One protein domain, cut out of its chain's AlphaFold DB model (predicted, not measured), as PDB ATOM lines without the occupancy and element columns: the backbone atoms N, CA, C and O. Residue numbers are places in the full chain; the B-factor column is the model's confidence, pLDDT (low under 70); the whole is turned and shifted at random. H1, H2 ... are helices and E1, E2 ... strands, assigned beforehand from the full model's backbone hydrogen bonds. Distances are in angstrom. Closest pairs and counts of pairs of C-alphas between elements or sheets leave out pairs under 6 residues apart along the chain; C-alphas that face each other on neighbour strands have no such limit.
ATOM      1  N   TYR A   3     139.289 176.303 156.995       94.50
ATOM      2  CA  TYR A   3     138.911 175.001 157.544       94.50
ATOM      3  C   TYR A   3     140.096 174.403 158.297       94.50
ATOM      4  O   TYR A   3     141.064 173.938 157.691       94.50
ATOM      5  N   ASN A   4     140.022 174.430 159.628       90.44
ATOM      6  CA  ASN A   4     141.060 173.875 160.487       90.44
ATOM      7  C   ASN A   4     140.896 172.358 160.659       90.44
ATOM      8  O   ASN A   4     139.779 171.835 160.640       90.44
ATOM      9  N   GLY A   5     142.011 171.659 160.869       79.38
ATOM     10  CA  GLY A   5     141.999 170.256 161.281       79.38
ATOM     11  C   GLY A   5     141.587 170.047 162.744       79.38
ATOM     12  O   GLY A   5     141.402 170.988 163.513       79.38
ATOM     13  N   ILE A   6     141.461 168.777 163.117       65.88
ATOM     14  CA  ILE A   6     141.230 168.303 164.493       65.88
ATOM     15  C   ILE A   6     142.515 168.345 165.359       65.88
ATOM     16  O   ILE A   6     143.582 168.646 164.818       65.88
ATOM     17  N   PHE A   7     142.439 167.979 166.650       64.62
ATOM     18  CA  PHE A   7     143.491 168.135 167.685       64.62
ATOM     19  C   PHE A   7     143.867 169.588 168.011       64.62
ATOM     20  O   PHE A   7     145.020 169.882 168.307       64.62
ATOM     21  N   ASN A   8     142.914 170.513 167.926       70.62
ATOM     22  CA  ASN A   8     143.166 171.924 168.198       70.62
ATOM     23  C   ASN A   8     142.057 172.501 169.073       70.62
ATOM     24  O   ASN A   8     140.878 172.197 168.868       70.62
ATOM     25  N   SER A   9     142.436 173.384 169.996       79.81
ATOM     26  CA  SER A   9     141.478 174.263 170.663       79.81
ATOM     27  C   SER A   9     140.881 175.270 169.668       79.81
ATOM     28  O   SER A   9     141.365 175.434 168.541       79.81
ATOM     29  N   SER A  10     139.833 175.991 170.078       83.69
ATOM     30  CA  SER A  10     139.309 177.117 169.292       83.69
ATOM     31  C   SER A  10     140.377 178.178 169.021       83.69
ATOM     32  O   SER A  10     140.410 178.750 167.931       83.69
ATOM     33  N   ASP A  11     141.263 178.409 169.990       86.19
ATOM     34  CA  ASP A  11     142.299 179.440 169.926       86.19
ATOM     35  C   ASP A  11     143.423 179.030 168.972       86.19
ATOM     36  O   ASP A  11     143.888 179.845 168.172       86.19
ATOM     37  N   ASP A  12     143.794 177.748 168.967       85.81
ATOM     38  CA  ASP A  12     144.739 177.196 167.992       85.81
ATOM     39  C   ASP A  12     144.180 177.286 166.569       85.81
ATOM     40  O   ASP A  12     144.883 177.693 165.642       85.81
ATOM     41  N   ALA A  13     142.894 176.972 166.386       88.38
ATOM     42  CA  ALA A  13     142.237 177.094 165.091       88.38
ATOM     43  C   ALA A  13     142.170 178.550 164.604       88.38
ATOM     44  O   ALA A  13     142.428 178.814 163.428       88.38
ATOM     45  N   ALA A  14     141.867 179.496 165.499       89.88
ATOM     46  CA  ALA A  14     141.876 180.925 165.193       89.88
ATOM     47  C   ALA A  14     143.284 181.404 164.817       89.88
ATOM     48  O   ALA A  14     143.465 182.091 163.808       89.88
ATOM     49  N   ARG A  15     144.302 180.992 165.580       89.81
ATOM     50  CA  ARG A  15     145.705 181.298 165.287       89.81
ATOM     51  C   ARG A  15     146.126 180.759 163.922       89.81
ATOM     52  O   ARG A  15     146.739 181.497 163.153       89.81
ATOM     53  N   ASN A  16     145.794 179.507 163.610       91.31
ATOM     54  CA  ASN A  16     146.091 178.907 162.307       91.31
ATOM     55  C   ASN A  16     145.387 179.661 161.179       91.31
ATOM     56  O   ASN A  16     146.012 179.942 160.159       91.31
ATOM     57  N   ALA A  17     144.122 180.041 161.378       92.31
ATOM     58  CA  ALA A  17     143.370 180.813 160.399       92.31
ATOM     59  C   ALA A  17     144.058 182.148 160.088       92.31
ATOM     60  O   ALA A  17     144.191 182.492 158.917       92.31
ATOM     61  N   VAL A  18     144.514 182.877 161.113       91.94
ATOM     62  CA  VAL A  18     145.228 184.156 160.943       91.94
ATOM     63  C   VAL A  18     146.583 183.941 160.271       91.94
ATOM     64  O   VAL A  18     146.889 184.611 159.291       91.94
ATOM     65  N   GLN A  19     147.376 182.976 160.743       91.50
ATOM     66  CA  GLN A  19     148.702 182.681 160.183       91.50
ATOM     67  C   GLN A  19     148.630 182.289 158.698       91.50
ATOM     68  O   GLN A  19     149.509 182.624 157.907       91.50
ATOM     69  N   MET A  20     147.590 181.552 158.316       92.38
ATOM     70  CA  MET A  20     147.409 181.005 156.970       92.38
ATOM     71  C   MET A  20     146.383 181.796 156.147       92.38
ATOM     72  O   MET A  20     145.907 181.321 155.111       92.38
ATOM     73  N   ALA A  21     146.048 183.010 156.587       88.56
ATOM     74  CA  ALA A  21     145.233 183.930 155.817       88.56
ATOM     75  C   ALA A  21     146.013 184.385 154.578       88.56
ATOM     76  O   ALA A  21     147.109 184.930 154.661       88.56
ATOM     77  N   VAL A  22     145.431 184.176 153.399       80.94
ATOM     78  CA  VAL A  22     146.041 184.591 152.124       80.94
ATOM     79  C   VAL A  22     145.845 186.090 151.864       80.94
ATOM     80  O   VAL A  22     146.573 186.694 151.082       80.94
ATOM     81  N   ASN A  23     144.869 186.706 152.532       70.44
ATOM     82  CA  ASN A  23     144.611 188.136 152.459       70.44
ATOM     83  C   ASN A  23     144.353 188.676 153.870       70.44
ATOM     84  O   ASN A  23     143.383 188.275 154.511       70.44
ATOM     85  N   ASN A  24     145.221 189.575 154.339       60.25
ATOM     86  CA  ASN A  24     145.212 190.075 155.718       60.25
ATOM     87  C   ASN A  24     144.271 191.275 155.947       60.25
ATOM     88  O   ASN A  24     144.183 191.774 157.063       60.25
ATOM     89  N   ASN A  25     143.557 191.736 154.909       59.00
ATOM     90  CA  ASN A  25     142.762 192.973 154.952       59.00
ATOM     91  C   ASN A  25     141.239 192.754 154.821       59.00
ATOM     92  O   ASN A  25     140.510 193.697 154.517       59.00
ATOM     93  N   GLY A  26     140.738 191.528 155.005       67.94
ATOM     94  CA  GLY A  26     139.310 191.198 154.884       67.94
ATOM     95  C   GLY A  26     138.754 190.425 156.081       67.94
ATOM     96  O   GLY A  26     139.495 189.987 156.957       67.94
ATOM     97  N   HIS A  27     137.433 190.225 156.109       80.50
ATOM     98  CA  HIS A  27     136.790 189.391 157.125       80.50
ATOM     99  C   HIS A  27     137.226 187.926 156.985       80.50
ATOM    100  O   HIS A  27     136.946 187.268 155.978       80.50
ATOM    101  N   LEU A  28     137.891 187.412 158.018       87.75
ATOM    102  CA  LEU A  28     138.331 186.028 158.100       87.75
ATOM    103  C   LEU A  28     137.360 185.220 158.961       87.75
ATOM    104  O   LEU A  28     137.264 185.409 160.169       87.75
ATOM    105  N   TYR A  29     136.671 184.283 158.321       90.88
ATOM    106  CA  TYR A  29     135.839 183.287 158.989       90.88
ATOM    107  C   TYR A  29     136.573 181.956 159.020       90.88
ATOM    108  O   TYR A  29     137.222 181.595 158.030       90.88
ATOM    109  N   PHE A  30     136.430 181.212 160.113       91.94
ATOM    110  CA  PHE A  30     136.990 179.875 160.238       91.94
ATOM    111  C   PHE A  30     135.999 178.893 160.863       91.94
ATOM    112  O   PHE A  30     135.107 179.261 161.625       91.94
ATOM    113  N   THR A  31     136.180 177.622 160.533       90.25
ATOM    114  CA  THR A  31     135.565 176.483 161.217       90.25
ATOM    115  C   THR A  31     136.648 175.600 161.797       90.25
ATOM    116  O   THR A  31     137.719 175.447 161.207       90.25
ATOM    117  N   TYR A  32     136.325 174.964 162.912       85.62
ATOM    118  CA  TYR A  32     137.149 173.943 163.531       85.62
ATOM    119  C   TYR A  32     136.260 172.795 164.001       85.62
ATOM    120  O   TYR A  32     135.047 172.956 164.169       85.62
ATOM    121  N   PHE A  33     136.873 171.635 164.180       82.00
ATOM    122  CA  PHE A  33     136.250 170.519 164.869       82.00
ATOM    123  C   PHE A  33     136.595 170.639 166.351       82.00
ATOM    124  O   PHE A  33     137.787 170.723 166.659       82.00
ATOM    125  N   PRO A  34     135.598 170.675 167.253       79.00
ATOM    126  CA  PRO A  34     135.858 170.618 168.681       79.00
ATOM    127  C   PRO A  34     136.727 169.413 169.011       79.00
ATOM    128  O   PRO A  34     136.506 168.331 168.462       79.00
ATOM    129  N   GLN A  35     137.703 169.622 169.890       75.69
ATOM    130  CA  GLN A  35     138.592 168.558 170.315       75.69
ATOM    131  C   GLN A  35     137.777 167.448 170.994       75.69
ATOM    132  O   GLN A  35     136.931 167.721 171.848       75.69
ATOM    133  N   GLY A  36     138.013 166.205 170.588       74.06
ATOM    134  CA  GLY A  36     137.456 165.033 171.251       74.06
ATOM    135  C   GLY A  36     138.011 164.889 172.668       74.06
ATOM    136  O   GLY A  36     139.100 165.370 172.971       74.06
ATOM    137  N   ASN A  37     137.271 164.197 173.535       76.12
ATOM    138  CA  ASN A  37     137.688 163.994 174.926       76.12
ATOM    139  C   ASN A  37     139.014 163.224 175.037       76.12
ATOM    140  O   ASN A  37     139.784 163.473 175.958       76.12
ATOM    141  N   ASP A  38     139.286 162.338 174.072       82.31
ATOM    142  CA  ASP A  38     140.435 161.439 174.076       82.31
ATOM    143  C   ASP A  38     141.058 161.296 172.683       82.31
ATOM    144  O   ASP A  38     140.405 161.465 171.646       82.31
ATOM    145  N   TRP A  39     142.337 160.916 172.657       78.12
ATOM    146  CA  TRP A  39     143.105 160.729 171.424       78.12
ATOM    147  C   TRP A  39     142.527 159.627 170.511       78.12
ATOM    148  O   TRP A  39     142.624 159.727 169.289       78.12
ATOM    149  N   GLU A  40     141.893 158.602 171.090       82.69
ATOM    150  CA  GLU A  40     141.249 157.505 170.352       82.69
ATOM    151  C   GLU A  40     140.013 157.988 169.593       82.69
ATOM    152  O   GLU A  40     139.809 157.632 168.432       82.69
ATOM    153  N   VAL A  41     139.212 158.855 170.223       82.50
ATOM    154  CA  VAL A  41     138.027 159.463 169.601       82.50
ATOM    155  C   VAL A  41     138.448 160.312 168.409       82.50
ATOM    156  O   VAL A  41     137.869 160.218 167.329       82.50
ATOM    157  N   GLU A  42     139.505 161.096 168.575       81.50
ATOM    158  CA  GLU A  42     140.088 161.904 167.507       81.50
ATOM    159  C   GLU A  42     140.645 161.062 166.353       81.50
ATOM    160  O   GLU A  42     140.507 161.433 165.182       81.50
ATOM    161  N   LEU A  43     141.244 159.905 166.653       83.62
ATOM    162  CA  LEU A  43     141.665 158.949 165.630       83.62
ATOM    163  C   LEU A  43     140.456 158.351 164.899       83.62
ATOM    164  O   LEU A  43     140.493 158.223 163.675       83.62
ATOM    165  N   GLY A  44     139.371 158.050 165.615       84.50
ATOM    166  CA  GLY A  44     138.103 157.600 165.036       84.50
ATOM    167  C   GLY A  44     137.480 158.638 164.099       84.50
ATOM    168  O   GLY A  44     137.104 158.304 162.974       84.50
ATOM    169  N   ILE A  45     137.442 159.911 164.505       83.94
ATOM    170  CA  ILE A  45     136.990 161.025 163.653       83.94
ATOM    171  C   ILE A  45     137.888 161.140 162.419       83.94
ATOM    172  O   ILE A  45     137.387 161.262 161.300       83.94
ATOM    173  N   ALA A  46     139.209 161.050 162.595       83.75
ATOM    174  CA  ALA A  46     140.160 161.096 161.487       83.75
ATOM    175  C   ALA A  46     139.950 159.946 160.495       83.75
ATOM    176  O   ALA A  46     139.975 160.166 159.283       83.75
ATOM    177  N   PHE A  47     139.720 158.733 161.002       86.75
ATOM    178  CA  PHE A  47     139.412 157.564 160.190       86.75
ATOM    179  C   PHE A  47     138.112 157.774 159.411       86.75
ATOM    180  O   PHE A  47     138.096 157.599 158.191       86.75
ATOM    181  N   TYR A  48     137.050 158.229 160.079       87.31
ATOM    182  CA  TYR A  48     135.774 158.521 159.432       87.31
ATOM    183  C   TYR A  48     135.938 159.556 158.312       87.31
ATOM    184  O   TYR A  48     135.555 159.286 157.177       87.31
ATOM    185  N   GLN A  49     136.585 160.694 158.576       86.88
ATOM    186  CA  GLN A  49     136.828 161.723 157.556       86.88
ATOM    187  C   GLN A  49     137.667 161.214 156.382       86.88
ATOM    188  O   GLN A  49     137.476 161.644 155.248       86.88
ATOM    189  N   LYS A  50     138.630 160.325 156.624       89.00
ATOM    190  CA  LYS A  50     139.514 159.832 155.564       89.00
ATOM    191  C   LYS A  50     138.851 158.771 154.687       89.00
ATOM    192  O   LYS A  50     139.115 158.760 153.485       89.00
ATOM    193  N   PHE A  51     138.053 157.885 155.279       88.25
ATOM    194  CA  PHE A  51     137.612 156.650 154.624       88.25
ATOM    195  C   PHE A  51     136.100 156.521 154.442       88.25
ATOM    196  O   PHE A  51     135.682 155.763 153.571       88.25
ATOM    197  N   LEU A  52     135.283 157.216 155.239       89.94
ATOM    198  CA  LEU A  52     133.832 157.002 155.285       89.94
ATOM    199  C   LEU A  52     133.016 158.244 154.905       89.94
ATOM    200  O   LEU A  52     131.965 158.098 154.288       89.94
ATOM    201  N   GLU A  53     133.476 159.450 155.247       90.25
ATOM    202  CA  GLU A  53     132.730 160.692 155.007       90.25
ATOM    203  C   GLU A  53     132.493 160.935 153.505       90.25
ATOM    204  O   GLU A  53     133.435 161.083 152.722       90.25
ATOM    205  N   GLY A  54     131.220 161.008 153.114       86.69
ATOM    206  CA  GLY A  54     130.771 161.087 151.721       86.69
ATOM    207  C   GLY A  54     129.261 160.867 151.601       86.69
ATOM    208  O   GLY A  54     128.554 160.886 152.609       86.69
ATOM    209  N   ASP A  55     128.757 160.626 150.386       82.31
ATOM    210  CA  ASP A  55     127.311 160.429 150.158       82.31
ATOM    211  C   ASP A  55     126.754 159.228 150.946       82.31
ATOM    212  O   ASP A  55     125.680 159.316 151.539       82.31
ATOM    213  N   THR A  56     127.502 158.122 151.016       81.75
ATOM    214  CA  THR A  56     127.021 156.859 151.605       81.75
ATOM    215  C   THR A  56     126.862 156.905 153.125       81.75
ATOM    216  O   THR A  56     125.877 156.396 153.655       81.75
ATOM    217  N   TRP A  57     127.828 157.483 153.845       83.81
ATOM    218  CA  TRP A  57     127.858 157.469 155.319       83.81
ATOM    219  C   TRP A  57     127.576 158.836 155.944       83.81
ATOM    220  O   TRP A  57     127.644 158.988 157.166       83.81
ATOM    221  N   GLY A  58     127.250 159.822 155.110       91.06
ATOM    222  CA  GLY A  58     126.932 161.179 155.513       91.06
ATOM    223  C   GLY A  58     128.140 162.111 155.575       91.06
ATOM    224  O   GLY A  58     129.305 161.718 155.525       91.06
ATOM    225  N   LEU A  59     127.812 163.397 155.693       92.69
ATOM    226  CA  LEU A  59     128.768 164.489 155.825       92.69
ATOM    227  C   LEU A  59     128.697 165.093 157.223       92.69
ATOM    228  O   LEU A  59     127.601 165.324 157.756       92.69
ATOM    229  N   SER A  60     129.854 165.442 157.780       91.19
ATOM    230  CA  SER A  60     129.924 166.223 159.011       91.19
ATOM    231  C   SER A  60     129.346 167.630 158.822       91.19
ATOM    232  O   SER A  60     129.253 168.164 157.713       91.19
ATOM    233  N   ASN A  61     128.999 168.285 159.932       90.81
ATOM    234  CA  ASN A  61     128.487 169.656 159.901       90.81
ATOM    235  C   ASN A  61     129.496 170.652 159.308       90.81
ATOM    236  O   ASN A  61     129.092 171.605 158.646       90.81
ATOM    237  N   SER A  62     130.798 170.436 159.515       90.75
ATOM    238  CA  SER A  62     131.842 171.280 158.919       90.75
ATOM    239  C   SER A  62     131.865 171.130 157.395       90.75
ATOM    240  O   SER A  62     131.892 172.122 156.669       90.75
ATOM    241  N   THR A  63     131.738 169.895 156.902       94.25
ATOM    242  CA  THR A  63     131.689 169.598 155.466       94.25
ATOM    243  C   THR A  63     130.430 170.169 154.809       94.25
ATOM    244  O   THR A  63     130.510 170.769 153.740       94.25
ATOM    245  N   LYS A  64     129.275 170.106 155.483       95.00
ATOM    246  CA  LYS A  64     128.041 170.768 155.018       95.00
ATOM    247  C   LYS A  64     128.174 172.293 154.974       95.00
ATOM    248  O   LYS A  64     127.748 172.914 154.006       95.00
ATOM    249  N   LYS A  65     128.814 172.911 155.978       94.50
ATOM    250  CA  LYS A  65     129.130 174.354 155.958       94.50
ATOM    251  C   LYS A  65     130.055 174.717 154.797       94.50
ATOM    252  O   LYS A  65     129.879 175.776 154.201       94.50
ATOM    253  N   PHE A  66     130.997 173.840 154.447       96.31
ATOM    254  CA  PHE A  66     131.801 174.005 153.242       96.31
ATOM    255  C   PHE A  66     130.957 174.011 151.969       96.31
ATOM    256  O   PHE A  66     131.111 174.919 151.150       96.31
ATOM    257  N   GLN A  67     130.048 173.048 151.818       97.31
ATOM    258  CA  GLN A  67     129.166 172.979 150.653       97.31
ATOM    259  C   GLN A  67     128.262 174.209 150.534       97.31
ATOM    260  O   GLN A  67     128.125 174.764 149.444       97.31
ATOM    261  N   ASP A  68     127.694 174.668 151.649       96.75
ATOM    262  CA  ASP A  68     126.877 175.883 151.686       96.75
ATOM    263  C   ASP A  68     127.702 177.117 151.283       96.75
ATOM    264  O   ASP A  68     127.292 177.889 150.415       96.75
ATOM    265  N   PHE A  69     128.913 177.258 151.832       96.56
ATOM    266  CA  PHE A  69     129.814 178.360 151.505       96.56
ATOM    267  C   PHE A  69     130.195 178.380 150.020       96.56
ATOM    268  O   PHE A  69     130.089 179.426 149.378       96.56
ATOM    269  N   ILE A  70     130.641 177.249 149.461       97.00
ATOM    270  CA  ILE A  70     131.110 177.209 148.069       97.00
ATOM    271  C   ILE A  70     129.955 177.369 147.078       97.00
ATOM    272  O   ILE A  70     130.116 178.050 146.072       97.00
ATOM    273  N   THR A  71     128.775 176.826 147.385       96.94
ATOM    274  CA  THR A  71     127.583 176.984 146.541       96.94
ATOM    275  C   THR A  71     127.111 178.436 146.499       96.94
ATOM    276  O   THR A  71     126.723 178.920 145.439       96.94
ATOM    277  N   ARG A  72     127.167 179.158 147.628       95.88
ATOM    278  CA  ARG A  72     126.724 180.561 147.698       95.88
ATOM    279  C   ARG A  72     127.744 181.547 147.148       95.88
ATOM    280  O   ARG A  72     127.363 182.472 146.446       95.88
ATOM    281  N   TYR A  73     129.018 181.370 147.489       95.69
ATOM    282  CA  TYR A  73     130.046 182.395 147.280       95.69
ATOM    283  C   TYR A  73     131.135 181.981 146.288       95.69
ATOM    284  O   TYR A  73     132.014 182.783 145.965       95.69
ATOM    285  N   GLY A  74     131.120 180.746 145.779       94.88
ATOM    286  CA  GLY A  74     132.224 180.216 144.979       94.88
ATOM    287  C   GLY A  74     132.449 180.922 143.631       94.88
ATOM    288  O   GLY A  74     133.550 180.888 143.064       94.88
ATOM    289  N   ASN A  75     131.440 181.647 143.145       96.69
ATOM    290  CA  ASN A  75     131.524 182.490 141.950       96.69
ATOM    291  C   ASN A  75     131.770 183.982 142.251       96.69
ATOM    292  O   ASN A  75     131.988 184.761 141.318       96.69
ATOM    293  N   ASP A  76     131.873 184.348 143.533       94.69
ATOM    294  CA  ASP A  76     132.061 185.717 144.033       94.69
ATOM    295  C   ASP A  76     133.476 185.943 144.585       94.69
ATOM    296  O   ASP A  76     133.696 186.683 145.541       94.69
ATOM    297  N   ARG A  77     134.473 185.306 143.954       90.81
ATOM    298  CA  ARG A  77     135.901 185.412 144.324       90.81
ATOM    299  C   ARG A  77     136.187 184.933 145.754       90.81
ATOM    300  O   ARG A  77     137.082 185.454 146.419       90.81
ATOM    301  N   ALA A  78     135.433 183.937 146.225       92.00
ATOM    302  CA  ALA A  78     135.684 183.301 147.508       92.00
ATOM    303  C   ALA A  78     137.108 182.733 147.596       92.00
ATOM    304  O   ALA A  78     137.664 182.208 146.631       92.00
ATOM    305  N   ILE A  79     137.679 182.794 148.797       94.25
ATOM    306  CA  ILE A  79     138.932 182.120 149.134       94.25
ATOM    307  C   ILE A  79     138.608 181.006 150.121       94.25
ATOM    308  O   ILE A  79     138.039 181.256 151.193       94.25
ATOM    309  N   VAL A  80     138.980 179.784 149.754       95.81
ATOM    310  CA  VAL A  80     138.925 178.611 150.623       95.81
ATOM    311  C   VAL A  80     140.346 178.258 151.026       95.81
ATOM    312  O   VAL A  80     141.185 177.951 150.185       95.81
ATOM    313  N   SER A  81     140.605 178.261 152.323       95.81
ATOM    314  CA  SER A  81     141.882 177.839 152.890       95.81
ATOM    315  C   SER A  81     141.636 176.680 153.841       95.81
ATOM    316  O   SER A  81     140.642 176.680 154.563       95.81
ATOM    317  N   ALA A  82     142.505 175.681 153.844       96.38
ATOM    318  CA  ALA A  82     142.341 174.510 154.687       96.38
ATOM    319  C   ALA A  82     143.692 173.967 155.140       96.38
ATOM    320  O   ALA A  82     144.629 173.875 154.346       96.38
ATOM    321  N   HIS A  83     143.784 173.588 156.411       95.75
ATOM    322  CA  HIS A  83     145.010 173.074 157.017       95.75
ATOM    323  C   HIS A  83     144.807 171.668 157.565       95.75
ATOM    324  O   HIS A  83     143.739 171.346 158.095       95.75
ATOM    325  N   SER A  84     145.838 170.827 157.459       94.25
ATOM    326  CA  SER A  84     145.842 169.488 158.045       94.25
ATOM    327  C   SER A  84     144.644 168.664 157.551       94.25
ATOM    328  O   SER A  84     144.368 168.590 156.349       94.25
ATOM    329  N   ARG A  85     143.884 168.066 158.469       91.25
ATOM    330  CA  ARG A  85     142.637 167.337 158.200       91.25
ATOM    331  C   ARG A  85     141.470 168.224 157.760       91.25
ATOM    332  O   ARG A  85     140.565 167.712 157.115       91.25
ATOM    333  N   GLY A  86     141.523 169.542 157.960       94.50
ATOM    334  CA  GLY A  86     140.545 170.463 157.365       94.50
ATOM    335  C   GLY A  86     140.532 170.393 155.833       94.50
ATOM    336  O   GLY A  86     139.512 170.655 155.199       94.50
ATOM    337  N   THR A  87     141.632 169.943 155.217       97.06
ATOM    338  CA  THR A  87     141.677 169.671 153.770       97.06
ATOM    339  C   THR A  87     140.796 168.487 153.355       97.06
ATOM    340  O   THR A  87     140.286 168.482 152.234       97.06
ATOM    341  N   LEU A  88     140.554 167.512 154.245       95.94
ATOM    342  CA  LEU A  88     139.589 166.432 154.014       95.94
ATOM    343  C   LEU A  88     138.162 166.974 154.042       95.94
ATOM    344  O   LEU A  88     137.398 166.644 153.150       95.94
ATOM    345  N   THR A  89     137.830 167.884 154.962       95.19
ATOM    346  CA  THR A  89     136.520 168.562 154.992       95.19
ATOM    347  C   THR A  89     136.201 169.222 153.653       95.19
ATOM    348  O   THR A  89     135.152 168.970 153.062       95.19
ATOM    349  N   THR A  90     137.130 170.025 153.127       96.88
ATOM    350  CA  THR A  90     136.921 170.693 151.835       96.88
ATOM    351  C   THR A  90     136.882 169.703 150.675       96.88
ATOM    352  O   THR A  90     136.068 169.853 149.770       96.88
ATOM    353  N   ARG A  91     137.737 168.671 150.690       97.56
ATOM    354  CA  ARG A  91     137.807 167.683 149.607       97.56
ATOM    355  C   ARG A  91     136.586 166.771 149.582       97.56
ATOM    356  O   ARG A  91     136.039 166.561 148.510       97.56
ATOM    357  N   ASN A  92     136.142 166.259 150.725       97.31
ATOM    358  CA  ASN A  92     134.977 165.380 150.823       97.31
ATOM    359  C   ASN A  92     133.704 166.127 150.433       97.31
ATOM    360  O   ASN A  92     132.931 165.624 149.627       97.31
ATOM    361  N   GLY A  93     133.527 167.363 150.911       97.19
ATOM    362  CA  GLY A  93     132.384 168.184 150.511       97.19
ATOM    363  C   GLY A  93     132.391 168.517 149.021       97.19
ATOM    364  O   GLY A  93     131.344 168.469 148.382       97.19
ATOM    365  N   ALA A  94     133.562 168.803 148.445       97.81
ATOM    366  CA  ALA A  94     133.694 169.074 147.016       97.81
ATOM    367  C   ALA A  94     133.465 167.809 146.169       97.81
ATOM    368  O   ALA A  94     132.784 167.868 145.149       97.81
ATOM    369  N   ASN A  95     133.999 166.665 146.608       97.56
ATOM    370  CA  ASN A  95     133.801 165.368 145.963       97.56
ATOM    371  C   ASN A  95     132.322 164.979 145.960       97.56
ATOM    372  O   ASN A  95     131.809 164.556 144.937       97.56
ATOM    373  N   ASN A  96     131.639 165.196 147.080       97.44
ATOM    374  CA  ASN A  96     130.214 164.939 147.218       97.44
ATOM    375  C   ASN A  96     129.367 165.782 146.246       97.44
ATOM    376  O   ASN A  96     128.489 165.257 145.573       97.44
ATOM    377  N   LEU A  97     129.682 167.075 146.092       97.44
ATOM    378  CA  LEU A  97     129.024 167.924 145.089       97.44
ATOM    379  C   LEU A  97     129.263 167.396 143.664       97.44
ATOM    380  O   LEU A  97     128.340 167.363 142.854       97.44
ATOM    381  N   GLN A  98     130.485 166.943 143.366       96.75
ATOM    382  CA  GLN A  98     130.806 166.322 142.080       96.75
ATOM    383  C   GLN A  98     130.032 165.012 141.856       96.75
ATOM    384  O   GLN A  98     129.528 164.797 140.755       96.75
ATOM    385  N   GLU A  99     129.932 164.139 142.862       96.00
ATOM    386  CA  GLU A  99     129.176 162.874 142.801       96.00
ATOM    387  C   GLU A  99     127.684 163.117 142.532       96.00
ATOM    388  O   GLU A  99     127.070 162.389 141.754       96.00
ATOM    389  N   GLN A 100     127.137 164.211 143.066       95.81
ATOM    390  CA  GLN A 100     125.773 164.680 142.797       95.81
ATOM    391  C   GLN A 100     125.610 165.380 141.436       95.81
ATOM    392  O   GLN A 100     124.513 165.819 141.090       95.81
ATOM    393  N   GLY A 101     126.681 165.508 140.649       96.06
ATOM    394  CA  GLY A 101     126.653 166.157 139.340       96.06
ATOM    395  C   GLY A 101     126.584 167.686 139.394       96.06
ATOM    396  O   GLY A 101     126.248 168.316 138.392       96.06
ATOM    397  N   ILE A 102     126.877 168.304 140.541       97.25
ATOM    398  CA  ILE A 102     126.848 169.760 140.708       97.25
ATOM    399  C   ILE A 102     128.151 170.349 140.174       97.25
ATOM    400  O   ILE A 102     129.234 170.009 140.641       97.25
ATOM    401  N   HIS A 103     128.056 171.282 139.231       96.69
ATOM    402  CA  HIS A 103     129.205 171.971 138.645       96.69
ATOM    403  C   HIS A 103     128.896 173.455 138.381       96.69
ATOM    404  O   HIS A 103     127.787 173.931 138.616       96.69
ATOM    405  N   GLY A 104     129.901 174.219 137.953       96.75
ATOM    406  CA  GLY A 104     129.782 175.653 137.673       96.75
ATOM    407  C   GLY A 104     129.663 176.580 138.894       96.75
ATOM    408  O   GLY A 104     129.367 177.764 138.725       96.75
ATOM    409  N   ILE A 105     129.923 176.086 140.106       96.62
ATOM    410  CA  ILE A 105     129.769 176.822 141.376       96.62
ATOM    411  C   ILE A 105     131.073 177.435 141.911       96.62
ATOM    412  O   ILE A 105     131.028 178.273 142.804       96.62
ATOM    413  N   ALA A 106     132.236 177.040 141.380       96.38
ATOM    414  CA  ALA A 106     133.550 177.440 141.902       96.38
ATOM    415  C   ALA A 106     134.436 178.168 140.871       96.38
ATOM    416  O   ALA A 106     135.664 178.121 140.953       96.38
ATOM    417  N   LYS A 107     133.844 178.860 139.889       97.00
ATOM    418  CA  LYS A 107     134.556 179.465 138.739       97.00
ATOM    419  C   LYS A 107     135.565 180.537 139.132       97.00
ATOM    420  O   LYS A 107     136.529 180.778 138.412       97.00
ATOM    421  N   LYS A 108     135.350 181.206 140.266       96.25
ATOM    422  CA  LYS A 108     136.227 182.283 140.751       96.25
ATOM    423  C   LYS A 108     136.852 181.975 142.106       96.25
ATOM    424  O   LYS A 108     137.448 182.873 142.692       96.25
ATOM    425  N   THR A 109     136.745 180.741 142.595       95.75
ATOM    426  CA  THR A 109     137.300 180.368 143.899       95.75
ATOM    427  C   THR A 109     138.763 179.979 143.786       95.75
ATOM    428  O   THR A 109     139.141 179.240 142.879       95.75
ATOM    429  N   ASP A 110     139.574 180.429 144.739       96.31
ATOM    430  CA  ASP A 110     140.923 179.908 144.946       96.31
ATOM    431  C   ASP A 110     140.973 179.027 146.200       96.31
ATOM    432  O   ASP A 110     140.464 179.395 147.263       96.31
ATOM    433  N   PHE A 111     141.591 177.852 146.057       97.62
ATOM    434  CA  PHE A 111     141.761 176.865 147.122       97.62
ATOM    435  C   PHE A 111     143.223 176.803 147.564       97.62
ATOM    436  O   PHE A 111     144.108 176.588 146.734       97.62
ATOM    437  N   TYR A 112     143.463 176.944 148.866       97.62
ATOM    438  CA  TYR A 112     144.782 176.912 149.496       97.62
ATOM    439  C   TYR A 112     144.847 175.788 150.525       97.62
ATOM    440  O   TYR A 112     144.092 175.786 151.497       97.62
ATOM    441  N   LEU A 113     145.741 174.831 150.308       97.69
ATOM    442  CA  LEU A 113     145.884 173.630 151.122       97.69
ATOM    443  C   LEU A 113     147.237 173.651 151.843       97.69
ATOM    444  O   LEU A 113     148.284 173.726 151.207       97.69
ATOM    445  N   PHE A 114     147.223 173.571 153.167       96.38
ATOM    446  CA  PHE A 114     148.423 173.623 154.004       96.38
ATOM    447  C   PHE A 114     148.584 172.305 154.764       96.38
ATOM    448  O   PHE A 114     147.642 171.870 155.428       96.38
ATOM    449  N   GLY A 115     149.743 171.649 154.674       95.75
ATOM    450  CA  GLY A 115     150.004 170.372 155.353       95.75
ATOM    451  C   GLY A 115     148.912 169.327 155.096       95.75
ATOM    452  O   GLY A 115     148.385 168.727 156.029       95.75
ATOM    453  N   ALA A 116     148.466 169.205 153.846       96.88
ATOM    454  CA  ALA A 116     147.177 168.607 153.514       96.88
ATOM    455  C   ALA A 116     147.097 167.094 153.786       96.88
ATOM    456  O   ALA A 116     147.807 166.313 153.163       96.88
ATOM    457  N   ALA A 117     146.144 166.661 154.617       96.31
ATOM    458  CA  ALA A 117     145.789 165.242 154.759       96.31
ATOM    459  C   ALA A 117     144.975 164.696 153.562       96.31
ATOM    460  O   ALA A 117     144.861 163.477 153.365       96.31
ATOM    461  N   ALA A 118     144.369 165.586 152.772       97.00
ATOM    462  CA  ALA A 118     143.750 165.263 151.494       97.00
ATOM    463  C   ALA A 118     144.792 165.196 150.371       97.00
ATOM    464  O   ALA A 118     145.747 165.970 150.347       97.00
ATOM    465  N   HIS A 119     144.561 164.318 149.394       97.56
ATOM    466  CA  HIS A 119     145.393 164.251 148.196       97.56
ATOM    467  C   HIS A 119     145.122 165.464 147.288       97.56
ATOM    468  O   HIS A 119     144.036 165.618 146.721       97.56
ATOM    469  N   THR A 120     146.115 166.336 147.155       97.75
ATOM    470  CA  THR A 120     146.040 167.648 146.484       97.75
ATOM    471  C   THR A 120     145.701 167.545 144.999       97.75
ATOM    472  O   THR A 120     144.885 168.321 144.509       97.75
ATOM    473  N   GLN A 121     146.228 166.542 144.288       97.94
ATOM    474  CA  GLN A 121     145.877 166.292 142.884       97.94
ATOM    475  C   GLN A 121     144.409 165.870 142.724       97.94
ATOM    476  O   GLN A 121     143.745 166.277 141.773       97.94
ATOM    477  N   SER A 122     143.876 165.084 143.671       97.38
ATOM    478  CA  SER A 122     142.449 164.728 143.671       97.38
ATOM    479  C   SER A 122     141.598 165.978 143.867       97.38
ATOM    480  O   SER A 122     140.625 166.158 143.138       97.38
ATOM    481  N   MET A 123     141.993 166.867 144.782       97.94
ATOM    482  CA  MET A 123     141.307 168.144 144.975       97.94
ATOM    483  C   MET A 123     141.364 169.023 143.717       97.94
ATOM    484  O   MET A 123     140.337 169.557 143.318       97.94
ATOM    485  N   ALA A 124     142.516 169.134 143.045       98.31
ATOM    486  CA  ALA A 124     142.645 169.898 141.799       98.31
ATOM    487  C   ALA A 124     141.707 169.393 140.691       98.31
ATOM    488  O   ALA A 124     141.092 170.199 139.995       98.31
ATOM    489  N   ASN A 125     141.552 168.073 140.565       98.31
ATOM    490  CA  ASN A 125     140.641 167.468 139.594       98.31
ATOM    491  C   ASN A 125     139.165 167.774 139.913       98.31
ATOM    492  O   ASN A 125     138.391 168.052 138.998       98.31
ATOM    493  N   ILE A 126     138.788 167.763 141.197       97.94
ATOM    494  CA  ILE A 126     137.433 168.118 141.644       97.94
ATOM    495  C   ILE A 126     137.168 169.611 141.430       97.94
ATOM    496  O   ILE A 126     136.110 169.981 140.933       97.94
ATOM    497  N   VAL A 127     138.129 170.483 141.754       97.75
ATOM    498  CA  VAL A 127     138.004 171.933 141.527       97.75
ATOM    499  C   VAL A 127     137.805 172.230 140.043       97.75
ATOM    500  O   VAL A 127     136.889 172.972 139.701       97.75
ATOM    501  N   ASP A 128     138.567 171.570 139.168       97.94
ATOM    502  CA  ASP A 128     138.385 171.656 137.717       97.94
ATOM    503  C   ASP A 128     136.970 171.248 137.280       97.94
ATOM    504  O   ASP A 128     136.401 171.853 136.369       97.94
ATOM    505  N   TYR A 129     136.374 170.241 137.926       97.81
ATOM    506  CA  TYR A 129     134.980 169.859 137.698       97.81
ATOM    507  C   TYR A 129     134.001 170.930 138.175       97.81
ATOM    508  O   TYR A 129     133.226 171.444 137.368       97.81
ATOM    509  N   LEU A 130     134.077 171.321 139.446       97.50
ATOM    510  CA  LEU A 130     133.160 172.286 140.054       97.50
ATOM    511  C   LEU A 130     133.243 173.682 139.422       97.50
ATOM    512  O   LEU A 130     132.309 174.472 139.553       97.50
ATOM    513  N   SER A 131     134.346 174.012 138.755       97.12
ATOM    514  CA  SER A 131     134.552 175.306 138.111       97.12
ATOM    515  C   SER A 131     134.215 175.325 136.617       97.12
ATOM    516  O   SER A 131     134.551 176.306 135.962       97.12
ATOM    517  N   ASP A 132     133.700 174.242 136.027       96.31
ATOM    518  CA  ASP A 132     133.625 174.067 134.559       96.31
ATOM    519  C   ASP A 132     134.971 174.291 133.856       96.31
ATOM    520  O   ASP A 132     135.055 174.689 132.695       96.31
ATOM    521  N   GLY A 133     136.062 174.062 134.583       95.31
ATOM    522  CA  GLY A 133     137.400 174.270 134.083       95.31
ATOM    523  C   GLY A 133     137.948 175.699 134.061       95.31
ATOM    524  O   GLY A 133     139.077 175.886 133.601       95.31
ATOM    525  N   GLU A 134     137.222 176.687 134.581       95.69
ATOM    526  CA  GLU A 134     137.742 178.048 134.804       95.69
ATOM    527  C   GLU A 134     138.868 178.089 135.858       95.69
ATOM    528  O   GLU A 134     139.785 178.910 135.798       95.69
ATOM    529  N   LYS A 135     138.832 177.163 136.824       95.50
ATOM    530  CA  LYS A 135     139.857 176.952 137.848       95.50
ATOM    531  C   LYS A 135     140.312 175.506 137.793       95.50
ATOM    532  O   LYS A 135     139.600 174.602 138.191       95.50
ATOM    533  N   ASN A 136     141.530 175.280 137.326       96.31
ATOM    534  CA  ASN A 136     142.067 173.936 137.132       96.31
ATOM    535  C   ASN A 136     143.294 173.659 138.004       96.31
ATOM    536  O   ASN A 136     144.139 172.857 137.624       96.31
ATOM    537  N   TYR A 137     143.436 174.341 139.138       97.69
ATOM    538  CA  TYR A 137     144.527 174.101 140.075       97.69
ATOM    539  C   TYR A 137     144.128 174.444 141.506       97.69
ATOM    540  O   TYR A 137     143.189 175.203 141.744       97.69
ATOM    541  N   VAL A 138     144.905 173.925 142.453       98.25
ATOM    542  CA  VAL A 138     144.906 174.360 143.855       98.25
ATOM    543  C   VAL A 138     146.294 174.849 144.246       98.25
ATOM    544  O   VAL A 138     147.298 174.407 143.683       98.25
ATOM    545  N   TYR A 139     146.358 175.755 145.213       97.94
ATOM    546  CA  TYR A 139     147.604 176.148 145.855       97.94
ATOM    547  C   TYR A 139     147.899 175.201 147.012       97.94
ATOM    548  O   TYR A 139     147.002 174.866 147.784       97.94
ATOM    549  N   THR A 140     149.153 174.785 147.154       97.25
ATOM    550  CA  THR A 140     149.572 173.890 148.231       97.25
ATOM    551  C   THR A 140     150.879 174.330 148.878       97.25
ATOM    552  O   THR A 140     151.760 174.895 148.218       97.25
ATOM    553  N   GLN A 141     150.984 174.052 150.176       96.31
ATOM    554  CA  GLN A 141     152.215 174.059 150.955       96.31
ATOM    555  C   GLN A 141     152.284 172.767 151.771       96.31
ATOM    556  O   GLN A 141     151.383 172.483 152.556       96.31
ATOM    557  N   GLY A 142     153.354 171.996 151.601       95.50
ATOM    558  CA  GLY A 142     153.588 170.765 152.356       95.50
ATOM    559  C   GLY A 142     155.076 170.545 152.584       95.50
ATOM    560  O   GLY A 142     155.862 170.578 151.636       95.50
ATOM    561  N   HIS A 143     155.479 170.343 153.832       95.94
ATOM    562  CA  HIS A 143     156.869 170.086 154.182       95.94
ATOM    563  C   HIS A 143     157.237 168.605 153.970       95.94
ATOM    564  O   HIS A 143     156.434 167.718 154.244       95.94
ATOM    565  N   ILE A 144     158.463 168.303 153.527       95.19
ATOM    566  CA  ILE A 144     158.926 166.915 153.299       95.19
ATOM    567  C   ILE A 144     158.854 166.030 154.552       95.19
ATOM    568  O   ILE A 144     158.507 164.855 154.474       95.19
ATOM    569  N   LEU A 145     159.125 166.613 155.717       95.56
ATOM    570  CA  LEU A 145     159.023 165.960 157.028       95.56
ATOM    571  C   LEU A 145     157.681 166.222 157.737       95.56
ATOM    572  O   LEU A 145     157.617 166.147 158.961       95.56
ATOM    573  N   ASP A 146     156.628 166.589 157.005       95.69
ATOM    574  CA  ASP A 146     155.256 166.629 157.520       95.69
ATOM    575  C   ASP A 146     154.527 165.325 157.142       95.69
ATOM    576  O   ASP A 146     154.065 165.196 156.002       95.69
ATOM    577  N   PRO A 147     154.393 164.355 158.068       94.56
ATOM    578  CA  PRO A 147     153.772 163.065 157.776       94.56
ATOM    579  C   PRO A 147     152.277 163.178 157.453       94.56
ATOM    580  O   PRO A 147     151.730 162.303 156.781       94.56
ATOM    581  N   ILE A 148     151.601 164.249 157.878       94.69
ATOM    582  CA  ILE A 148     150.191 164.461 157.542       94.69
ATOM    583  C   ILE A 148     150.063 164.751 156.047       94.69
ATOM    584  O   ILE A 148     149.197 164.190 155.377       94.69
ATOM    585  N   SER A 149     150.979 165.552 155.504       95.88
ATOM    586  CA  SER A 149     151.027 165.847 154.073       95.88
ATOM    587  C   SER A 149     151.569 164.679 153.247       95.88
ATOM    588  O   SER A 149     150.950 164.283 152.257       95.88
ATOM    589  N   THR A 150     152.724 164.131 153.624       96.44
ATOM    590  CA  THR A 150     153.473 163.190 152.774       96.44
ATOM    591  C   THR A 150     153.018 161.745 152.920       96.44
ATOM    592  O   THR A 150     152.942 161.041 151.917       96.44
ATOM    593  N   VAL A 151     152.670 161.299 154.131       94.56
ATOM    594  CA  VAL A 151     152.273 159.906 154.393       94.56
ATOM    595  C   VAL A 151     150.757 159.746 154.317       94.56
ATOM    596  O   VAL A 151     150.271 158.898 153.580       94.56
ATOM    597  N   ILE A 152     149.991 160.575 155.035       94.00
ATOM    598  CA  ILE A 152     148.518 160.464 155.059       94.00
ATOM    599  C   ILE A 152     147.904 161.044 153.779       94.00
ATOM    600  O   ILE A 152     146.988 160.461 153.188       94.00
ATOM    601  N   GLY A 153     148.380 162.216 153.362       95.69
ATOM    602  CA  GLY A 153     147.920 162.897 152.157       95.69
ATOM    603  C   GLY A 153     148.481 162.328 150.858       95.69
ATOM    604  O   GLY A 153     147.880 162.561 149.811       95.69
ATOM    605  N   TYR A 154     149.586 161.573 150.920       96.38
ATOM    606  CA  TYR A 154     150.364 161.126 149.757       96.38
ATOM    607  C   TYR A 154     150.764 162.280 148.827       96.38
ATOM    608  O   TYR A 154     150.804 162.137 147.606       96.38
ATOM    609  N   ASN A 155     151.021 163.459 149.398       97.38
ATOM    610  CA  ASN A 155     151.347 164.652 148.632       97.38
ATOM    611  C   ASN A 155     152.853 164.803 148.440       97.38
ATOM    612  O   ASN A 155     153.635 164.630 149.378       97.38
ATOM    613  N   PHE A 156     153.249 165.230 147.241       94.62
ATOM    614  CA  PHE A 156     154.615 165.674 146.995       94.62
ATOM    615  C   PHE A 156     154.919 166.946 147.800       94.62
ATOM    616  O   PHE A 156     154.109 167.880 147.797       94.62
ATOM    617  N   PRO A 157     156.074 167.009 148.482       94.06
ATOM    618  CA  PRO A 157     156.426 168.166 149.282       94.06
ATOM    619  C   PRO A 157     156.816 169.365 148.418       94.06
ATOM    620  O   PRO A 157     157.393 169.248 147.335       94.06
ATOM    621  N   THR A 158     156.531 170.548 148.942       92.75
ATOM    622  CA  THR A 158     156.875 171.838 148.342       92.75
ATOM    623  C   THR A 158     157.895 172.613 149.165       92.75
ATOM    624  O   THR A 158     158.455 173.581 148.657       92.75
ATOM    625  N   VAL A 159     158.132 172.204 150.417       91.12
ATOM    626  CA  VAL A 159     159.069 172.845 151.349       91.12
ATOM    627  C   VAL A 159     160.014 171.807 151.949       91.12
ATOM    628  O   VAL A 159     159.601 170.696 152.285       91.12
ATOM    629  N   TYR A 160     161.291 172.180 152.063       91.81
ATOM    630  CA  TYR A 160     162.390 171.263 152.391       91.81
ATOM    631  C   TYR A 160     163.344 171.789 153.474       91.81
ATOM    632  O   TYR A 160     164.260 171.069 153.872       91.81
ATOM    633  N   GLY A 161     163.188 173.043 153.912       90.31
ATOM    634  CA  GLY A 161     164.103 173.656 154.872       90.31
ATOM    635  C   GLY A 161     164.019 172.978 156.235       90.31
ATOM    636  O   GLY A 161     162.937 172.707 156.727       90.31
ATOM    637  N   VAL A 162     165.157 172.717 156.867       88.56
ATOM    638  CA  VAL A 162     165.231 172.058 158.177       88.56
ATOM    639  C   VAL A 162     166.226 172.785 159.076       88.56
ATOM    640  O   VAL A 162     167.212 173.334 158.572       88.56
ATOM    641  N   PRO A 163     166.024 172.782 160.407       86.38
ATOM    642  CA  PRO A 163     166.916 173.492 161.308       86.38
ATOM    643  C   PRO A 163     168.299 172.837 161.300       86.38
ATOM    644  O   PRO A 163     168.464 171.690 161.723       86.38
ATOM    645  N   PHE A 164     169.314 173.582 160.863       82.12
ATOM    646  CA  PHE A 164     170.688 173.098 160.890       82.12
ATOM    647  C   PHE A 164     171.211 173.055 162.330       82.12
ATOM    648  O   PHE A 164     171.278 174.072 163.023       82.12
ATOM    649  N   ARG A 165     171.606 171.864 162.786       83.81
ATOM    650  CA  ARG A 165     172.356 171.672 164.032       83.81
ATOM    651  C   ARG A 165     173.507 170.708 163.759       83.81
ATOM    652  O   ARG A 165     173.226 169.623 163.252       83.81
ATOM    653  N   PRO A 166     174.758 171.027 164.148       85.12
ATOM    654  CA  PRO A 166     175.908 170.144 163.922       85.12
ATOM    655  C   PRO A 166     175.696 168.713 164.432       85.12
ATOM    656  O   PRO A 166     176.131 167.757 163.803       85.12
ATOM    657  N   TYR A 167     174.942 168.556 165.524       84.50
ATOM    658  CA  TYR A 167     174.554 167.258 166.076       84.50
ATOM    659  C   TYR A 167     173.855 166.331 165.061       84.50
ATOM    660  O   TYR A 167     174.077 165.122 165.076       84.50
ATOM    661  N   TYR A 168     173.051 166.874 164.142       84.44
ATOM    662  CA  TYR A 168     172.357 166.074 163.130       84.44
ATOM    663  C   TYR A 168     173.285 165.553 162.028       84.44
ATOM    664  O   TYR A 168     172.916 164.605 161.348       84.44
ATOM    665  N   LEU A 169     174.495 166.103 161.871       83.00
ATOM    666  CA  LEU A 169     175.503 165.522 160.974       83.00
ATOM    667  C   LEU A 169     176.068 164.214 161.540       83.00
ATOM    668  O   LEU A 169     176.368 163.296 160.785       83.00
ATOM    669  N   LEU A 170     176.183 164.124 162.867       87.12
ATOM    670  CA  LEU A 170     176.659 162.925 163.563       87.12
ATOM    671  C   LEU A 170     175.564 161.856 163.681       87.12
ATOM    672  O   LEU A 170     175.860 160.665 163.734       87.12
ATOM    673  N   HIS A 171     174.296 162.276 163.694       85.50
ATOM    674  CA  HIS A 171     173.139 161.391 163.810       85.50
ATOM    675  C   HIS A 171     172.031 161.776 162.813       85.50
ATOM    676  O   HIS A 171     170.988 162.310 163.213       85.50
ATOM    677  N   PRO A 172     172.225 161.500 161.510       84.06
ATOM    678  CA  PRO A 172     171.340 161.989 160.448       84.06
ATOM    679  C   PRO A 172     169.906 161.464 160.544       84.06
ATOM    680  O   PRO A 172     168.978 162.140 160.109       84.06
ATOM    681  N   SER A 173     169.689 160.300 161.163       86.12
ATOM    682  CA  SER A 173     168.355 159.728 161.373       86.12
ATOM    683  C   SER A 173     167.529 160.452 162.443       86.12
ATOM    684  O   SER A 173     166.302 160.367 162.423       86.12
ATOM    685  N   ILE A 174     168.154 161.193 163.365       88.00
ATOM    686  CA  ILE A 174     167.436 161.854 164.469       88.00
ATOM    687  C   ILE A 174     166.596 163.025 163.966       88.00
ATOM    688  O   ILE A 174     165.491 163.239 164.463       88.00
ATOM    689  N   LEU A 175     167.092 163.770 162.976       90.31
ATOM    690  CA  LEU A 175     166.378 164.911 162.410       90.31
ATOM    691  C   LEU A 175     164.988 164.517 161.870       90.31
ATOM    692  O   LEU A 175     164.006 165.059 162.378       90.31
ATOM    693  N   PRO A 176     164.850 163.577 160.909       90.88
ATOM    694  CA  PRO A 176     163.536 163.199 160.398       90.88
ATOM    695  C   PRO A 176     162.627 162.633 161.493       90.88
ATOM    696  O   PRO A 176     161.469 163.030 161.556       90.88
ATOM    697  N   MET A 177     163.143 161.803 162.410       89.88
ATOM    698  CA  MET A 177     162.344 161.281 163.530       89.88
ATOM    699  C   MET A 177     161.784 162.401 164.415       89.88
ATOM    700  O   MET A 177     160.604 162.390 164.763       89.88
ATOM    701  N   ARG A 178     162.615 163.390 164.760       91.69
ATOM    702  CA  ARG A 178     162.214 164.517 165.605       91.69
ATOM    703  C   ARG A 178     161.202 165.420 164.911       91.69
ATOM    704  O   ARG A 178     160.213 165.796 165.534       91.69
ATOM    705  N   GLU A 179     161.453 165.791 163.658       94.25
ATOM    706  CA  GLU A 179     160.579 166.710 162.923       94.25
ATOM    707  C   GLU A 179     159.232 166.055 162.600       94.25
ATOM    708  O   GLU A 179     158.190 166.654 162.861       94.25
ATOM    709  N   MET A 180     159.229 164.799 162.139       93.56
ATOM    710  CA  MET A 180     157.988 164.061 161.876       93.56
ATOM    711  C   MET A 180     157.207 163.788 163.166       93.56
ATOM    712  O   MET A 180     155.990 163.962 163.187       93.56
ATOM    713  N   GLY A 181     157.892 163.404 164.249       91.75
ATOM    714  CA  GLY A 181     157.263 163.192 165.553       91.75
ATOM    715  C   GLY A 181     156.657 164.478 166.115       91.75
ATOM    716  O   GLY A 181     155.508 164.480 166.544       91.75
ATOM    717  N   GLY A 182     157.386 165.596 166.045       91.62
ATOM    718  CA  GLY A 182     156.882 166.903 166.470       91.62
ATOM    719  C   GLY A 182     155.701 167.390 165.631       91.62
ATOM    720  O   GLY A 182     154.751 167.938 166.184       91.62
ATOM    721  N   ALA A 183     155.719 167.160 164.317       92.06
ATOM    722  CA  ALA A 183     154.583 167.438 163.442       92.06
ATOM    723  C   ALA A 183     153.347 166.612 163.806       92.06
ATOM    724  O   ALA A 183     152.255 167.163 163.920       92.06
ATOM    725  N   PHE A 184     153.520 165.308 164.024       87.75
ATOM    726  CA  PHE A 184     152.425 164.409 164.385       87.75
ATOM    727  C   PHE A 184     151.821 164.740 165.757       87.75
ATOM    728  O   PHE A 184     150.605 164.713 165.916       87.75
ATOM    729  N   LEU A 185     152.660 165.111 166.729       86.31
ATOM    730  CA  LEU A 185     152.245 165.507 168.080       86.31
ATOM    731  C   LEU A 185     151.770 166.968 168.178       86.31
ATOM    732  O   LEU A 185     151.473 167.439 169.273       86.31
ATOM    733  N   GLY A 186     151.720 167.706 167.065       85.44
ATOM    734  CA  GLY A 186     151.190 169.071 167.033       85.44
ATOM    735  C   GLY A 186     152.099 170.140 167.651       85.44
ATOM    736  O   GLY A 186     151.625 171.211 168.021       85.44
ATOM    737  N   PHE A 187     153.411 169.911 167.749       88.06
ATOM    738  CA  PHE A 187     154.342 170.900 168.304       88.06
ATOM    739  C   PHE A 187     154.364 172.198 167.491       88.06
ATOM    740  O   PHE A 187     154.114 172.218 166.284       88.06
ATOM    741  N   ASN A 188     154.692 173.307 168.153       86.25
ATOM    742  CA  ASN A 188     154.788 174.615 167.519       86.25
ATOM    743  C   ASN A 188     156.039 175.365 168.021       86.25
ATOM    744  O   ASN A 188     156.113 175.704 169.204       86.25
ATOM    745  N   PRO A 189     157.048 175.626 167.168       90.75
ATOM    746  CA  PRO A 189     157.094 175.367 165.724       90.75
ATOM    747  C   PRO A 189     157.253 173.874 165.382       90.75
ATOM    748  O   PRO A 189     157.875 173.129 166.137       90.75
ATOM    749  N   SER A 190     156.727 173.468 164.226       93.31
ATOM    750  CA  SER A 190     156.955 172.156 163.603       93.31
ATOM    751  C   SER A 190     156.773 172.243 162.089       93.31
ATOM    752  O   SER A 190     156.198 173.209 161.580       93.31
ATOM    753  N   THR A 191     157.186 171.197 161.377       94.06
ATOM    754  CA  THR A 191     157.005 171.051 159.926       94.06
ATOM    755  C   THR A 191     155.538 170.984 159.489       94.06
ATOM    756  O   THR A 191     155.266 171.174 158.310       94.06
ATOM    757  N   HIS A 192     154.593 170.772 160.414       94.12
ATOM    758  CA  HIS A 192     153.152 170.756 160.135       94.12
ATOM    759  C   HIS A 192     152.427 172.056 160.515       94.12
ATOM    760  O   HIS A 192     151.368 172.352 159.969       94.12
ATOM    761  N   ASN A 193     152.978 172.851 161.436       92.12
ATOM    762  CA  ASN A 193     152.325 174.068 161.939       92.12
ATOM    763  C   ASN A 193     152.954 175.366 161.416       92.12
ATOM    764  O   ASN A 193     152.394 176.449 161.581       92.12
ATOM    765  N   CYS A 194     154.118 175.276 160.780       92.19
ATOM    766  CA  CYS A 194     154.783 176.401 160.145       92.19
ATOM    767  C   CYS A 194     154.397 176.443 158.664       92.19
ATOM    768  O   CYS A 194     155.030 175.787 157.857       92.19
ATOM    769  N   TYR A 195     153.352 177.195 158.325       93.56
ATOM    770  CA  TYR A 195     152.905 177.447 156.948       93.56
ATOM    771  C   TYR A 195     152.336 178.867 156.835       93.56
ATOM    772  O   TYR A 195     152.011 179.474 157.858       93.56
ATOM    773  N   GLY A 196     152.174 179.387 155.618       92.25
ATOM    774  CA  GLY A 196     151.664 180.744 155.392       92.25
ATOM    775  C   GLY A 196     152.598 181.821 155.952       92.25
ATOM    776  O   GLY A 196     153.824 181.695 155.862       92.25
ATOM    777  N   ASP A 197     152.034 182.870 156.558       91.00
ATOM    778  CA  ASP A 197     152.803 183.928 157.223       91.00
ATOM    779  C   ASP A 197     153.223 183.509 158.640       91.00
ATOM    780  O   ASP A 197     152.808 184.051 159.665       91.00
ATOM    781  N   ALA A 198     154.040 182.461 158.697       88.44
ATOM    782  CA  ALA A 198     154.481 181.871 159.948       88.44
ATOM    783  C   ALA A 198     155.444 182.784 160.733       88.44
ATOM    784  O   ALA A 198     156.122 183.658 160.184       88.44
ATOM    785  N   SER A 199     155.550 182.528 162.042       90.38
ATOM    786  CA  SER A 199     156.430 183.282 162.948       90.38
ATOM    787  C   SER A 199     157.900 183.323 162.479       90.38
ATOM    788  O   SER A 199     158.350 182.405 161.786       90.38
ATOM    789  N   PRO A 200     158.710 184.308 162.919       91.62
ATOM    790  CA  PRO A 200     160.139 184.352 162.601       91.62
ATOM    791  C   PRO A 200     160.870 183.050 162.939       91.62
ATOM    792  O   PRO A 200     161.683 182.582 162.154       91.62
ATOM    793  N   LYS A 201     160.508 182.396 164.051       91.62
ATOM    794  CA  LYS A 201     161.078 181.103 164.450       91.62
ATOM    795  C   LYS A 201     160.779 179.990 163.439       91.62
ATOM    796  O   LYS A 201     161.654 179.179 163.157       91.62
ATOM    797  N   CYS A 202     159.570 179.962 162.871       92.81
ATOM    798  CA  CYS A 202     159.233 179.053 161.774       92.81
ATOM    799  C   CYS A 202     160.089 179.337 160.537       92.81
ATOM    800  O   CYS A 202     160.666 178.413 159.974       92.81
ATOM    801  N   LYS A 203     160.220 180.615 160.158       91.00
ATOM    802  CA  LYS A 203     161.016 181.040 158.998       91.00
ATOM    803  C   LYS A 203     162.503 180.701 159.169       91.00
ATOM    804  O   LYS A 203     163.131 180.221 158.235       91.00
ATOM    805  N   THR A 204     163.054 180.863 160.373       91.62
ATOM    806  CA  THR A 204     164.431 180.456 160.702       91.62
ATOM    807  C   THR A 204     164.622 178.943 160.629       91.62
ATOM    808  O   THR A 204     165.643 178.484 160.129       91.62
ATOM    809  N   ASN A 205     163.662 178.163 161.133       91.06
ATOM    810  CA  ASN A 205     163.800 176.709 161.182       91.06
ATOM    811  C   ASN A 205     163.569 176.037 159.824       91.06
ATOM    812  O   ASN A 205     164.227 175.046 159.533       91.06
ATOM    813  N   TYR A 206     162.630 176.545 159.024       92.00
ATOM    814  CA  TYR A 206     162.091 175.821 157.868       92.00
ATOM    815  C   TYR A 206     162.105 176.624 156.557       92.00
ATOM    816  O   TYR A 206     161.762 176.090 155.504       92.00
ATOM    817  N   GLY A 207     162.543 177.885 156.594       86.19
ATOM    818  CA  GLY A 207     162.596 178.768 155.429       86.19
ATOM    819  C   GLY A 207     161.267 179.461 155.118       86.19
ATOM    820  O   GLY A 207     160.360 179.533 155.949       86.19
ATOM    821  N   SER A 208     161.174 180.029 153.913       80.19
ATOM    822  CA  SER A 208     159.940 180.626 153.399       80.19
ATOM    823  C   SER A 208     159.019 179.564 152.800       80.19
ATOM    824  O   SER A 208     159.458 178.575 152.214       80.19
ATOM    825  N   PHE A 209     157.717 179.799 152.933       82.88
ATOM    826  CA  PHE A 209     156.678 178.913 152.433       82.88
ATOM    827  C   PHE A 209     156.017 179.569 151.224       82.88
ATOM    828  O   PHE A 209     155.066 180.336 151.365       82.88
ATOM    829  N   ASP A 210     156.535 179.281 150.032       85.94
ATOM    830  CA  ASP A 210     155.913 179.732 148.788       85.94
ATOM    831  C   ASP A 210     154.845 178.737 148.342       85.94
ATOM    832  O   ASP A 210     155.035 177.517 148.394       85.94
ATOM    833  N   PHE A 211     153.716 179.249 147.855       90.94
ATOM    834  CA  PHE A 211     152.697 178.383 147.276       90.94
ATOM    835  C   PHE A 211     153.180 177.750 145.974       90.94
ATOM    836  O   PHE A 211     153.680 178.428 145.073       90.94
ATOM    837  N   LYS A 212     152.931 176.448 145.832       95.31
ATOM    838  CA  LYS A 212     152.997 175.761 144.539       95.31
ATOM    839  C   LYS A 212     151.594 175.469 144.036       95.31
ATOM    840  O   LYS A 212     150.682 175.236 144.824       95.31
ATOM    841  N   LYS A 213     151.425 175.495 142.715       97.38
ATOM    842  CA  LYS A 213     150.172 175.117 142.061       97.38
ATOM    843  C   LYS A 213     150.217 173.640 141.692       97.38
ATOM    844  O   LYS A 213     151.165 173.207 141.044       97.38
ATOM    845  N   VAL A 214     149.182 172.902 142.070       97.56
ATOM    846  CA  VAL A 214     148.920 171.544 141.581       97.56
ATOM    847  C   VAL A 214     147.792 171.646 140.572       97.56
ATOM    848  O   VAL A 214     146.671 171.995 140.941       97.56
ATOM    849  N   TYR A 215     148.103 171.405 139.300       97.69
ATOM    850  CA  TYR A 215     147.144 171.496 138.203       97.69
ATOM    851  C   TYR A 215     146.367 170.192 138.035       97.69
ATOM    852  O   TYR A 215     146.908 169.109 138.231       97.69
ATOM    853  N   SER A 216     145.101 170.301 137.648       97.19
ATOM    854  CA  SER A 216     144.232 169.180 137.306       97.19
ATOM    855  C   SER A 216     144.839 168.348 136.180       97.19
ATOM    856  O   SER A 216     145.337 168.885 135.190       97.19
TER     857      SER A 216
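What this domain is: This is residues 3 to 216 of the 223 residues of the protein "Putative filamentous hemagglutinin" of Bartonella krasnovii (UniProt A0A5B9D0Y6). A small twisted sheet, E1 to E4, has H4 and H5 packed over one face, while an arm with H8 and, at its tip, H7 reaches away from this body and makes the length; residues 169 to 174 stick out free. H3 packs on H4, H2 meets H4 with residues 49 to 50 alone, H1 only grazes the sheet, H6 touches H8, and H9 touches no helix. The printed part has 214 residues with nine named helices and four named strands, in the order H1 H2 H3 E1 H4 E2 H5 E3 H6 H7 H8 H9 E4. The class is mixed, helices and strands; the sheet, in the order E1 E2 E3 E4, is mixed too, with E4 antiparallel to E3. The whole is compact, with a radius of gyration of the C-alphas of 16.9 A, yet elongated in outline, 56 by 35 by 29 A.

How they stand to each other: Begin at H1, residues 10 to 19, which only grazes the sheet with its residues 13 to 17. H2, residues 39 to 51, touches H4, residues 86 to 99, at Gln 49 and Leu 88, C-alphas 6.5 A apart, at a shallow tilt of 30 degrees, the same way. H3, residues 61 to 73, touches H4 with its residues 62 to 67 alone, with 12 pairs of C-alphas within 8 A, the closest those of Thr 63 and Thr 89, 5.0 A apart, at a steep tilt of 65 degrees, the same way. H4 is the hub, touching three helices; the third is H5, residues 120 to 130, with the C-alphas of Arg 91 and Met 123 closest at 5.8 A and a steep tilt of 41 degrees. H4 and H5 lie on the same face of the sheet, two layers in all. H4 is over E1, residues 79 to 83, at a height over the sheet of 11.7 A, and only just stands up from it, rising 43 degrees. H5, at a height of 7.6 A, is over E3, residues 137 to 141, and only just runs along it, at 29 degrees on the local plane. E1, H4 and E2, residues 110 to 114, form a strand-helix-strand unit, two parallel neighbour strands with a helix between, as do E2, H5 and E3; both crossovers are right-handed. Look for N 80 and O 110 at 2.9 A between E1 and E2, and N 113 and O 139 at 2.8 A between E2 and E3. E4, residues 212 to 215, is antiparallel to E3, with N 140 and O 212 at 2.8 A. H6, residues 147 to 152, touches H8, residues 174 to 184, about perpendicular at 90 degrees, closest at the C-alphas of Pro 147 and Met 180, 6.0 A. H7, residues 167 to 170, is close to H8 but not clearly touching, and H9, residues 200 to 206, is not on the sheet. Every O i to N i+4 pair is within hydrogen-bond range in H1, H2, H3, H4, H5, H8 and H9; H6 has 1 of 2, and H7 is too short for such a pair.

Where its parts are: Find C-alpha 10 at (139.309, 177.117, 169.292), where H1 begins its 14.2 A. H2 spans 18.1 A, H3 18.0 A and H4 20.0 A; C-alpha 86, the first of H4, is at (140.545, 170.463, 157.365). E1 runs 13.5 A, E2 and E3 13.3 A each, H5 15.1 A and H8 15.2 A. H6, H7 and H9 are shorter, and E4 ends at C-alpha 215, (147.144, 171.496, 138.203).

The domain as a whole: The two C-alphas farthest apart are those of Gly 101 and Leu 170, 55.7 A. The printed part has no cut. The links H1 to H2, H6 to H7 and H8 to H9 are long. The mean pLDDT of the printed part is 91.0; residues 6 to 7 and 24 to 26 are under 70 in this model.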